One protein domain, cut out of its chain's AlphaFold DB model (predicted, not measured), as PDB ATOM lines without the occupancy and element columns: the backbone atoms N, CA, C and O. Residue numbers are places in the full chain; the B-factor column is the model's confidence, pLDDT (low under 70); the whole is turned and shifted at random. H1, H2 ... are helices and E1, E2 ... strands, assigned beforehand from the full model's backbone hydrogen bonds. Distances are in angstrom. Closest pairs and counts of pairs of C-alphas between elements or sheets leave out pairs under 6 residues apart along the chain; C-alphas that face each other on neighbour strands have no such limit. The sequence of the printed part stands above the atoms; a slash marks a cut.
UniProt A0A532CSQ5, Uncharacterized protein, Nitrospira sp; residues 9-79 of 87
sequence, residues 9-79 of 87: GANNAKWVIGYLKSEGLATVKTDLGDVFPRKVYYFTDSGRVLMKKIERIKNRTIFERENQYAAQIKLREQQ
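This is residues 9 to 79 of the 87 residues of an uncharacterized protein of Nitrospira sp (UniProt A0A532CSQ5). An open, extended shape: the hairpin of E1 and E2 lies across a gap from H1, with residues 23 to 37 linking the two, and H2 is in a free arm, residues 58 to 79, that sticks out to one side, away from both H1 and the hairpin. H1 is joined to the hairpin by a long stretch, residues 23 to 37, that folds back beside H1. The printed part has 71 residues, with two named helices and two named strands in the order H1, E1, E2, H2; the sheet, in the order E1 - E2, is antiparallel, and the class is mixed, helices and strands. The whole is extended, with a radius of gyration of the C-alphas of 18.0 A, and elongated, spanning 49 by 30 by 24 A.

E1, residues 38 to 42, and E2, residues 49 to 53, form an antiparallel hairpin, with 168 degrees between their directions. N 41 and O 50 are 2.8 A apart and N 39 and O 52 are 2.9 A apart, both within hydrogen-bond range. C-alphas 40 and 51 face each other at 4.6 A. H1, residues 9 to 22, is apart from E2. H2, residues 60 to 76, is apart from E1 and from H1. In H1 and H2 every O i to N i+4 pair is within hydrogen-bond range.

E1 is 12.8 A long and E2 13.0 A. H1 is 20.2 A long and begins at C-alpha 9 (-14.276, 23.690, 41.138). H2 is 24.7 A long and ends at C-alpha 76 (-16.110, 35.789, 66.005).

The two C-alphas farthest apart, of Ser 46 and Gln 79, are 52.1 A apart. The printed part has no cut. The link from H1 to E1 is long, with 15 residues; those from E1 to E2 and from E2 to H2 are short. Mean pLDDT of the printed part is 84.7; residues 57 to 60 and 76 to 79 are under 70.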
ATOM      1  N   GLY A   9     -13.540  24.138  42.319       86.06
ATOM      2  CA  GLY A   9     -14.276  23.690  41.138       86.06
ATOM      3  C   GLY A   9     -13.505  22.632  40.355       86.06
ATOM      4  O   GLY A   9     -14.046  21.561  40.067       86.06
ATOM      5  N   ALA A  10     -12.226  22.890  40.074       86.94
ATOM      6  CA  ALA A  10     -11.351  21.941  39.392       86.94
ATOM      7  C   ALA A  10     -11.138  20.653  40.202       86.94
ATOM      8  O   ALA A  10     -11.173  19.555  39.639       86.94
ATOM      9  N   ASN A  11     -10.971  20.762  41.523       89.62
ATOM     10  CA  ASN A  11     -10.818  19.596  42.394       89.62
ATOM     11  C   ASN A  11     -12.073  18.716  42.404       89.62
ATOM     12  O   ASN A  11     -11.970  17.498  42.242       89.62
ATOM     13  N   ASN A  12     -13.256  19.324  42.512       90.12
ATOM     14  CA  ASN A  12     -14.526  18.600  42.476       90.12
ATOM     15  C   ASN A  12     -14.742  17.913  41.123       90.12
ATOM     16  O   ASN A  12     -15.119  16.743  41.076       90.12
ATOM     17  N   ALA A  13     -14.449  18.612  40.022       90.19
ATOM     18  CA  ALA A  13     -14.527  18.053  38.675       90.19
ATOM     19  C   ALA A  13     -13.614  16.827  38.517       90.19
ATOM     20  O   ALA A  13     -14.048  15.780  38.034       90.19
ATOM     21  N   LYS A  14     -12.361  16.926  38.980       91.12
ATOM     22  CA  LYS A  14     -11.396  15.822  38.938       91.12
ATOM     23  C   LYS A  14     -11.864  14.619  39.758       91.12
ATOM     24  O   LYS A  14     -11.757  13.488  39.287       91.12
ATOM     25  N   TRP A  15     -12.383  14.858  40.962       93.25
ATOM     26  CA  TRP A  15     -12.897  13.800  41.829       93.25
ATOM     27  C   TRP A  15     -14.075  13.062  41.184       93.25
ATOM     28  O   TRP A  15     -14.043  11.837  41.105       93.25
ATOM     29  N   VAL A  16     -15.061  13.791  40.645       92.88
ATOM     30  CA  VAL A  16     -16.265  13.181  40.055       92.88
ATOM     31  C   VAL A  16     -15.922  12.300  38.853       92.88
ATOM     32  O   VAL A  16     -16.467  11.209  38.717       92.88
ATOM     33  N   ILE A  17     -14.979  12.730  38.007       91.06
ATOM     34  CA  ILE A  17     -14.524  11.941  36.854       91.06
ATOM     35  C   ILE A  17     -13.844  10.650  37.325       91.06
ATOM     36  O   ILE A  17     -14.092   9.582  36.767       91.06
ATOM     37  N   GLY A  18     -12.988  10.746  38.347       93.50
ATOM     38  CA  GLY A  18     -12.329   9.582  38.938       93.50
ATOM     39  C   GLY A  18     -13.335   8.587  39.514       93.50
ATOM     40  O   GLY A  18     -13.239   7.396  39.231       93.50
ATOM     41  N   TYR A  19     -14.328   9.094  40.242       94.94
ATOM     42  CA  TYR A  19     -15.390   8.298  40.846       94.94
ATOM     43  C   TYR A  19     -16.269   7.591  39.801       94.94
ATOM     44  O   TYR A  19     -16.470   6.383  39.868       94.94
ATOM     45  N   LEU A  20     -16.730   8.303  38.769       94.06
ATOM     46  CA  LEU A  20     -17.527   7.692  37.697       94.06
ATOM     47  C   LEU A  20     -16.752   6.584  36.975       94.06
ATOM     48  O   LEU A  20     -17.315   5.543  36.647       94.06
ATOM     49  N   LYS A  21     -15.443   6.781  36.773       92.12
ATOM     50  CA  LYS A  21     -14.575   5.767  36.173       92.12
ATOM     51  C   LYS A  21     -14.408   4.540  37.073       92.12
ATOM     52  O   LYS A  21     -14.414   3.431  36.544       92.12
ATOM     53  N   SER A  22     -14.254   4.712  38.390       94.81
ATOM     54  CA  SER A  22     -14.140   3.577  39.320       94.81
ATOM     55  C   SER A  22     -15.431   2.768  39.418       94.81
ATOM     56  O   SER A  22     -15.367   1.551  39.528       94.81
ATOM     57  N   GLU A  23     -16.584   3.428  39.307       94.81
ATOM     58  CA  GLU A  23     -17.908   2.787  39.302       94.81
ATOM     59  C   GLU A  23     -18.285   2.181  37.935       94.81
ATOM     60  O   GLU A  23     -19.347   1.585  37.780       94.81
ATOM     61  N   GLY A  24     -17.439   2.338  36.908       92.56
ATOM     62  CA  GLY A  24     -17.708   1.825  35.561       92.56
ATOM     63  C   GLY A  24     -18.813   2.576  34.806       92.56
ATOM     64  O   GLY A  24     -19.341   2.067  33.817       92.56
ATOM     65  N   LEU A  25     -19.163   3.792  35.235       91.62
ATOM     66  CA  LEU A  25     -20.197   4.613  34.613       91.62
ATOM     67  C   LEU A  25     -19.611   5.460  33.475       91.62
ATOM     68  O   LEU A  25     -18.780   6.348  33.683       91.62
ATOM     69  N   ALA A  26     -20.078   5.218  32.250       87.75
ATOM     70  CA  ALA A  26     -19.679   6.003  31.085       87.75
ATOM     71  C   ALA A  26     -20.370   7.376  31.080       87.75
ATOM     72  O   ALA A  26     -21.592   7.486  31.182       87.75
ATOM     73  N   THR A  27     -19.588   8.445  30.921       84.81
ATOM     74  CA  THR A  27     -20.129   9.807  30.836       84.81
ATOM     75  C   THR A  27     -20.578  10.117  29.407       84.81
ATOM     76  O   THR A  27     -19.765  10.089  28.488       84.81
ATOM     77  N   VAL A  28     -21.862  10.438  29.213       85.62
ATOM     78  CA  VAL A  28     -22.437  10.749  27.885       85.62
ATOM     79  C   VAL A  28     -22.075  12.162  27.420       85.62
ATOM     80  O   VAL A  28     -21.815  12.391  26.240       85.62
ATOM     81  N   LYS A  29     -22.071  13.132  28.340       84.56
ATOM     82  CA  LYS A  29     -21.731  14.530  28.063       84.56
ATOM     83  C   LYS A  29     -21.216  15.205  29.327       84.56
ATOM     84  O   LYS A  29     -21.758  14.982  30.406       84.56
ATOM     85  N   THR A  30     -20.221  16.070  29.166       84.62
ATOM     86  CA  THR A  30     -19.541  16.744  30.273       84.62
ATOM     87  C   THR A  30     -19.492  18.244  30.014       84.62
ATOM     88  O   THR A  30     -19.075  18.672  28.942       84.62
ATOM     89  N   ASP A  31     -19.902  19.038  30.999       85.25
ATOM     90  CA  ASP A  31     -19.699  20.488  31.043       85.25
ATOM     91  C   ASP A  31     -19.183  20.823  32.445       85.25
ATOM     92  O   ASP A  31     -19.933  20.848  33.419       85.25
ATOM     93  N   LEU A  32     -17.860  20.949  32.552       84.88
ATOM     94  CA  LEU A  32     -17.139  21.170  33.802       84.88
ATOM     95  C   LEU A  32     -16.229  22.386  33.633       84.88
ATOM     96  O   LEU A  32     -15.573  22.539  32.603       84.88
ATOM     97  N   GLY A  33     -16.178  23.233  34.660       80.19
ATOM     98  CA  GLY A  33     -15.415  24.482  34.642       80.19
ATOM     99  C   GLY A  33     -16.160  25.652  33.985       80.19
ATOM    100  O   GLY A  33     -17.393  25.689  33.980       80.19
ATOM    101  N   ASP A  34     -15.385  26.590  33.420       80.06
ATOM    102  CA  ASP A  34     -15.771  27.940  32.951       80.06
ATOM    103  C   ASP A  34     -15.773  29.010  34.060       80.06
ATOM    104  O   ASP A  34     -15.795  28.728  35.255       80.06
ATOM    105  N   VAL A  35     -15.763  30.267  33.626       82.69
ATOM    106  CA  VAL A  35     -15.726  31.467  34.469       82.69
ATOM    107  C   VAL A  35     -17.128  31.871  34.934       82.69
ATOM    108  O   VAL A  35     -17.279  32.515  35.972       82.69
ATOM    109  N   PHE A  36     -18.164  31.508  34.173       84.31
ATOM    110  CA  PHE A  36     -19.536  31.920  34.457       84.31
ATOM    111  C   PHE A  36     -20.343  30.824  35.166       84.31
ATOM    112  O   PHE A  36     -20.293  29.656  34.764       84.31
ATOM    113  N   PRO A  37     -21.171  31.193  36.160       85.69
ATOM    114  CA  PRO A  37     -22.056  30.250  36.821       85.69
ATOM    115  C   PRO A  37     -23.140  29.726  35.869       85.69
ATOM    116  O   PRO A  37     -23.584  30.406  34.936       85.69
ATOM    117  N   ARG A  38     -23.606  28.504  36.139       90.25
ATOM    118  CA  ARG A  38     -24.657  27.825  35.372       90.25
ATOM    119  C   ARG A  38     -25.790  27.384  36.280       90.25
ATOM    120  O   ARG A  38     -25.558  26.907  37.386       90.25
ATOM    121  N   LYS A  39     -27.021  27.496  35.783       90.00
ATOM    122  CA  LYS A  39     -28.204  26.900  36.408       90.00
ATOM    123  C   LYS A  39     -28.568  25.625  35.661       90.00
ATOM    124  O   LYS A  39     -28.822  25.687  34.459       90.00
ATOM    125  N   VAL A  40     -28.595  24.504  36.373       91.38
ATOM    126  CA  VAL A  40     -28.893  23.177  35.822       91.38
ATOM    127  C   VAL A  40     -30.240  22.697  36.353       91.38
ATOM    128  O   VAL A  40     -30.516  22.825  37.544       91.38
ATOM    129  N   TYR A  41     -31.070  22.150  35.469       94.25
ATOM    130  CA  TYR A  41     -32.294  21.428  35.802       94.25
ATOM    131  C   TYR A  41     -32.204  20.016  35.240       94.25
ATOM    132  O   TYR A  41     -31.959  19.842  34.044       94.25
ATOM    133  N   TYR A  42     -32.416  19.029  36.102       93.25
ATOM    134  CA  TYR A  42     -32.416  17.617  35.747       93.25
ATOM    135  C   TYR A  42     -33.829  17.050  35.879       93.25
ATOM    136  O   TYR A  42     -34.444  17.165  36.938       93.25
ATOM    137  N   PHE A  43     -34.333  16.456  34.802       95.06
ATOM    138  CA  PHE A  43     -35.625  15.781  34.769       95.06
ATOM    139  C   PHE A  43     -35.402  14.275  34.930       95.06
ATOM    140  O   PHE A  43     -34.889  13.624  34.021       95.06
ATOM    141  N   THR A  44     -35.760  13.727  36.092       93.75
ATOM    142  CA  THR A  44     -35.539  12.312  36.445       93.75
ATOM    143  C   THR A  44     -36.380  11.343  35.613       93.75
ATOM    144  O   THR A  44     -35.965  10.211  35.396       93.75
ATOM    145  N   ASP A  45     -37.539  11.790  35.125       94.62
ATOM    146  CA  ASP A  45     -38.484  11.012  34.314       94.62
ATOM    147  C   ASP A  45     -37.951  10.671  32.911       94.62
ATOM    148  O   ASP A  45     -38.213   9.602  32.371       94.62
ATOM    149  N   SER A  46     -37.198  11.596  32.323       93.19
ATOM    150  CA  SER A  46     -36.787  11.591  30.919       93.19
ATOM    151  C   SER A  46     -35.269  11.655  30.746       93.19
ATOM    152  O   SER A  46     -34.777  11.591  29.622       93.19
ATOM    153  N   GLY A  47     -34.518  11.836  31.836       87.69
ATOM    154  CA  GLY A  47     -33.065  12.023  31.825       87.69
ATOM    155  C   GLY A  47     -32.607  13.333  31.175       87.69
ATOM    156  O   GLY A  47     -31.413  13.518  30.931       87.69
ATOM    157  N   ARG A  48     -33.533  14.250  30.866       91.62
ATOM    158  CA  ARG A  48     -33.213  15.509  30.183       91.62
ATOM    159  C   ARG A  48     -32.523  16.475  31.131       91.62
ATOM    160  O   ARG A  48     -32.909  16.627  32.290       91.62
ATOM    161  N   VAL A  49     -31.537  17.188  30.596       91.75
ATOM    162  CA  VAL A  49     -30.797  18.220  31.324       91.75
ATOM    163  C   VAL A  49     -30.961  19.546  30.602       91.75
ATOM    164  O   VAL A  49     -30.587  19.671  29.436       91.75
ATOM    165  N   LEU A  50     -31.502  20.546  31.293       92.12
ATOM    166  CA  LEU A  50     -31.506  21.926  30.818       92.12
ATOM    167  C   LEU A  50     -30.448  22.713  31.575       92.12
ATOM    168  O   LEU A  50     -30.411  22.708  32.803       92.12
ATOM    169  N   MET A  51     -29.612  23.427  30.836       91.69
ATOM    170  CA  MET A  51     -28.565  24.266  31.393       91.69
ATOM    171  C   MET A  51     -28.720  25.685  30.863       91.69
ATOM    172  O   MET A  51     -28.869  25.900  29.662       91.69
ATOM    173  N   LYS A  52     -28.642  26.660  31.766       90.69
ATOM    174  CA  LYS A  52     -28.565  28.079  31.425       90.69
ATOM    175  C   LYS A  52     -27.262  28.669  31.951       90.69
ATOM    176  O   LYS A  52     -27.060  28.710  33.165       90.69
ATOM    177  N   LYS A  53     -26.416  29.171  31.047       89.44
ATOM    178  CA  LYS A  53     -25.242  29.986  31.389       89.44
ATOM    179  C   LYS A  53     -25.702  31.378  31.828       89.44
ATOM    180  O   LYS A  53     -26.531  31.999  31.163       89.44
ATOM    181  N   ILE A  54     -25.221  31.846  32.979       86.69
ATOM    182  CA  ILE A  54     -25.599  33.144  33.545       86.69
ATOM    183  C   ILE A  54     -24.439  34.116  33.332       86.69
ATOM    184  O   ILE A  54     -23.486  34.148  34.102       86.69
ATOM    185  N   GLU A  55     -24.531  34.921  32.277       82.12
ATOM    186  CA  GLU A  55     -23.482  35.886  31.915       82.12
ATOM    187  C   GLU A  55     -23.605  37.213  32.672       82.12
ATOM    188  O   GLU A  55     -22.614  37.887  32.935       82.12
ATOM    189  N   ARG A  56     -24.833  37.598  33.047       77.38
ATOM    190  CA  ARG A  56     -25.109  38.836  33.785       77.38
ATOM    191  C   ARG A  56     -25.583  38.513  35.189       77.38
ATOM    192  O   ARG A  56     -26.713  38.076  35.399       77.38
ATOM    193  N   ILE A  57     -24.709  38.779  36.145       67.19
ATOM    194  CA  ILE A  57     -24.950  38.560  37.563       67.19
ATOM    195  C   ILE A  57     -25.454  39.880  38.162       67.19
ATOM    196  O   ILE A  57     -24.676  40.798  38.404       67.19
ATOM    197  N   LYS A  58     -26.763  40.003  38.406       67.06
ATOM    198  CA  LYS A  58     -27.347  41.136  39.153       67.06
ATOM    199  C   LYS A  58     -27.398  40.805  40.652       67.06
ATOM    200  O   LYS A  58     -28.464  40.822  41.253       67.06
ATOM    201  N   ASN A  59     -26.252  40.481  41.253       66.50
ATOM    202  CA  ASN A  59     -26.181  39.964  42.628       66.50
ATOM    203  C   ASN A  59     -25.583  40.966  43.627       66.50
ATOM    204  O   ASN A  59     -24.874  40.562  44.547       66.50
ATOM    205  N   ARG A  60     -25.868  42.268  43.480       68.81
ATOM    206  CA  ARG A  60     -25.330  43.293  44.397       68.81
ATOM    207  C   ARG A  60     -25.654  42.969  45.861       68.81
ATOM    208  O   ARG A  60     -24.779  42.998  46.714       68.81
ATOM    209  N   THR A  61     -26.884  42.533  46.112       74.25
ATOM    210  CA  THR A  61     -27.380  42.191  47.449       74.25
ATOM    211  C   THR A  61     -26.744  40.925  48.033       74.25
ATOM    212  O   THR A  61     -26.597  40.825  49.245       74.25
ATOM    213  N   ILE A  62     -26.361  39.946  47.202       73.88
ATOM    214  CA  ILE A  62     -25.665  38.734  47.674       73.88
ATOM    215  C   ILE A  62     -24.233  39.093  48.070       73.88
ATOM    216  O   ILE A  62     -23.781  38.688  49.130       73.88
ATOM    217  N   PHE A  63     -23.558  39.909  47.258       77.38
ATOM    218  CA  PHE A  63     -22.196  40.351  47.540       77.38
ATOM    219  C   PHE A  63     -22.111  41.173  48.833       77.38
ATOM    220  O   PHE A  63     -21.230  40.955  49.660       77.38
ATOM    221  N   GLU A  64     -23.065  42.087  49.046       80.75
ATOM    222  CA  GLU A  64     -23.184  42.844  50.298       80.75
ATOM    223  C   GLU A  64     -23.353  41.905  51.510       80.75
ATOM    224  O   GLU A  64     -22.681  42.090  52.525       80.75
ATOM    225  N   ARG A  65     -24.179  40.855  51.391       82.19
ATOM    226  CA  ARG A  65     -24.385  39.860  52.458       82.19
ATOM    227  C   ARG A  65     -23.159  38.990  52.718       82.19
ATOM    228  O   ARG A  65     -22.838  38.760  53.879       82.19
ATOM    229  N   GLU A  66     -22.471  38.516  51.682       82.00
ATOM    230  CA  GLU A  66     -21.255  37.709  51.852       82.00
ATOM    231  C   GLU A  66     -20.140  38.505  52.533       82.00
ATOM    232  O   GLU A  66     -19.483  37.987  53.432       82.00
ATOM    233  N   ASN A  67     -19.981  39.786  52.187       83.31
ATOM    234  CA  ASN A  67     -19.027  40.662  52.866       83.31
ATOM    235  C   ASN A  67     -19.385  40.878  54.340       83.31
ATOM    236  O   ASN A  67     -18.506  40.814  55.199       83.31
ATOM    237  N   GLN A  68     -20.666  41.111  54.647       85.44
ATOM    238  CA  GLN A  68     -21.129  41.232  56.032       85.44
ATOM    239  C   GLN A  68     -20.883  39.939  56.820       85.44
ATOM    240  O   GLN A  68     -20.381  39.993  57.940       85.44
ATOM    241  N   TYR A  69     -21.179  38.782  56.228       82.69
ATOM    242  CA  TYR A  69     -20.949  37.482  56.854       82.69
ATOM    243  C   TYR A  69     -19.457  37.208  57.088       82.69
ATOM    244  O   TYR A  69     -19.064  36.820  58.186       82.69
ATOM    245  N   ALA A  70     -18.601  37.494  56.104       83.94
ATOM    246  CA  ALA A  70     -17.153  37.364  56.248       83.94
ATOM    247  C   ALA A  70     -16.595  38.281  57.353       83.94
ATOM    248  O   ALA A  70     -15.719  37.869  58.113       83.94
ATOM    249  N   ALA A  71     -17.119  39.506  57.478       85.31
ATOM    250  CA  ALA A  71     -16.753  40.416  58.561       85.31
ATOM    251  C   ALA A  71     -17.185  39.879  59.939       85.31
ATOM    252  O   ALA A  71     -16.408  39.949  60.890       85.31
ATOM    253  N   GLN A  72     -18.382  39.295  60.041       84.00
ATOM    254  CA  GLN A  72     -18.861  38.669  61.277       84.00
ATOM    255  C   GLN A  72     -18.019  37.455  61.685       84.00
ATOM    256  O   GLN A  72     -17.701  37.317  62.864       84.00
ATOM    257  N   ILE A  73     -17.618  36.599  60.737       82.69
ATOM    258  CA  ILE A  73     -16.746  35.451  61.031       82.69
ATOM    259  C   ILE A  73     -15.410  35.922  61.609       82.69
ATOM    260  O   ILE A  73     -15.009  35.438  62.663       82.69
ATOM    261  N   LYS A  74     -14.759  36.912  60.983       79.38
ATOM    262  CA  LYS A  74     -13.485  37.456  61.486       79.38
ATOM    263  C   LYS A  74     -13.608  38.048  62.889       79.38
ATOM    264  O   LYS A  74     -12.675  37.943  63.676       79.38
ATOM    265  N   LEU A  75     -14.745  38.673  63.203       75.56
ATOM    266  CA  LEU A  75     -15.012  39.195  64.544       75.56
ATOM    267  C   LEU A  75     -15.213  38.061  65.563       75.56
ATOM    268  O   LEU A  75     -14.757  38.165  66.697       75.56
ATOM    269  N   ARG A  76     -15.868  36.965  65.159       67.06
ATOM    270  CA  ARG A  76     -16.110  35.789  66.005       67.06
ATOM    271  C   ARG A  76     -14.839  34.984  66.281       67.06
ATOM    272  O   ARG A  76     -14.693  34.480  67.384       67.06
ATOM    273  N   GLU A  77     -13.905  34.908  65.334       61.72
ATOM    274  CA  GLU A  77     -12.581  34.291  65.544       61.72
ATOM    275  C   GLU A  77     -11.735  35.026  66.603       61.72
ATOM    276  O   GLU A  77     -10.813  34.440  67.163       61.72
ATOM    277  N   GLN A  78     -12.048  36.293  66.902       59.78
ATOM    278  CA  GLN A  78     -11.376  37.083  67.944       59.78
ATOM    279  C   GLN A  78     -11.993  36.906  69.340       59.78
ATOM    280  O   GLN A  78     -11.420  37.385  70.318       59.78
ATOM    281  N   GLN A  79     -13.141  36.232  69.456       57.03
ATOM    282  CA  GLN A  79     -13.716  35.886  70.753       57.03
ATOM    283  C   GLN A  79     -13.118  34.550  71.219       57.03
ATOM    284  O   GLN A  79     -13.222  33.564  70.485       57.03
TER     285      GLN A  79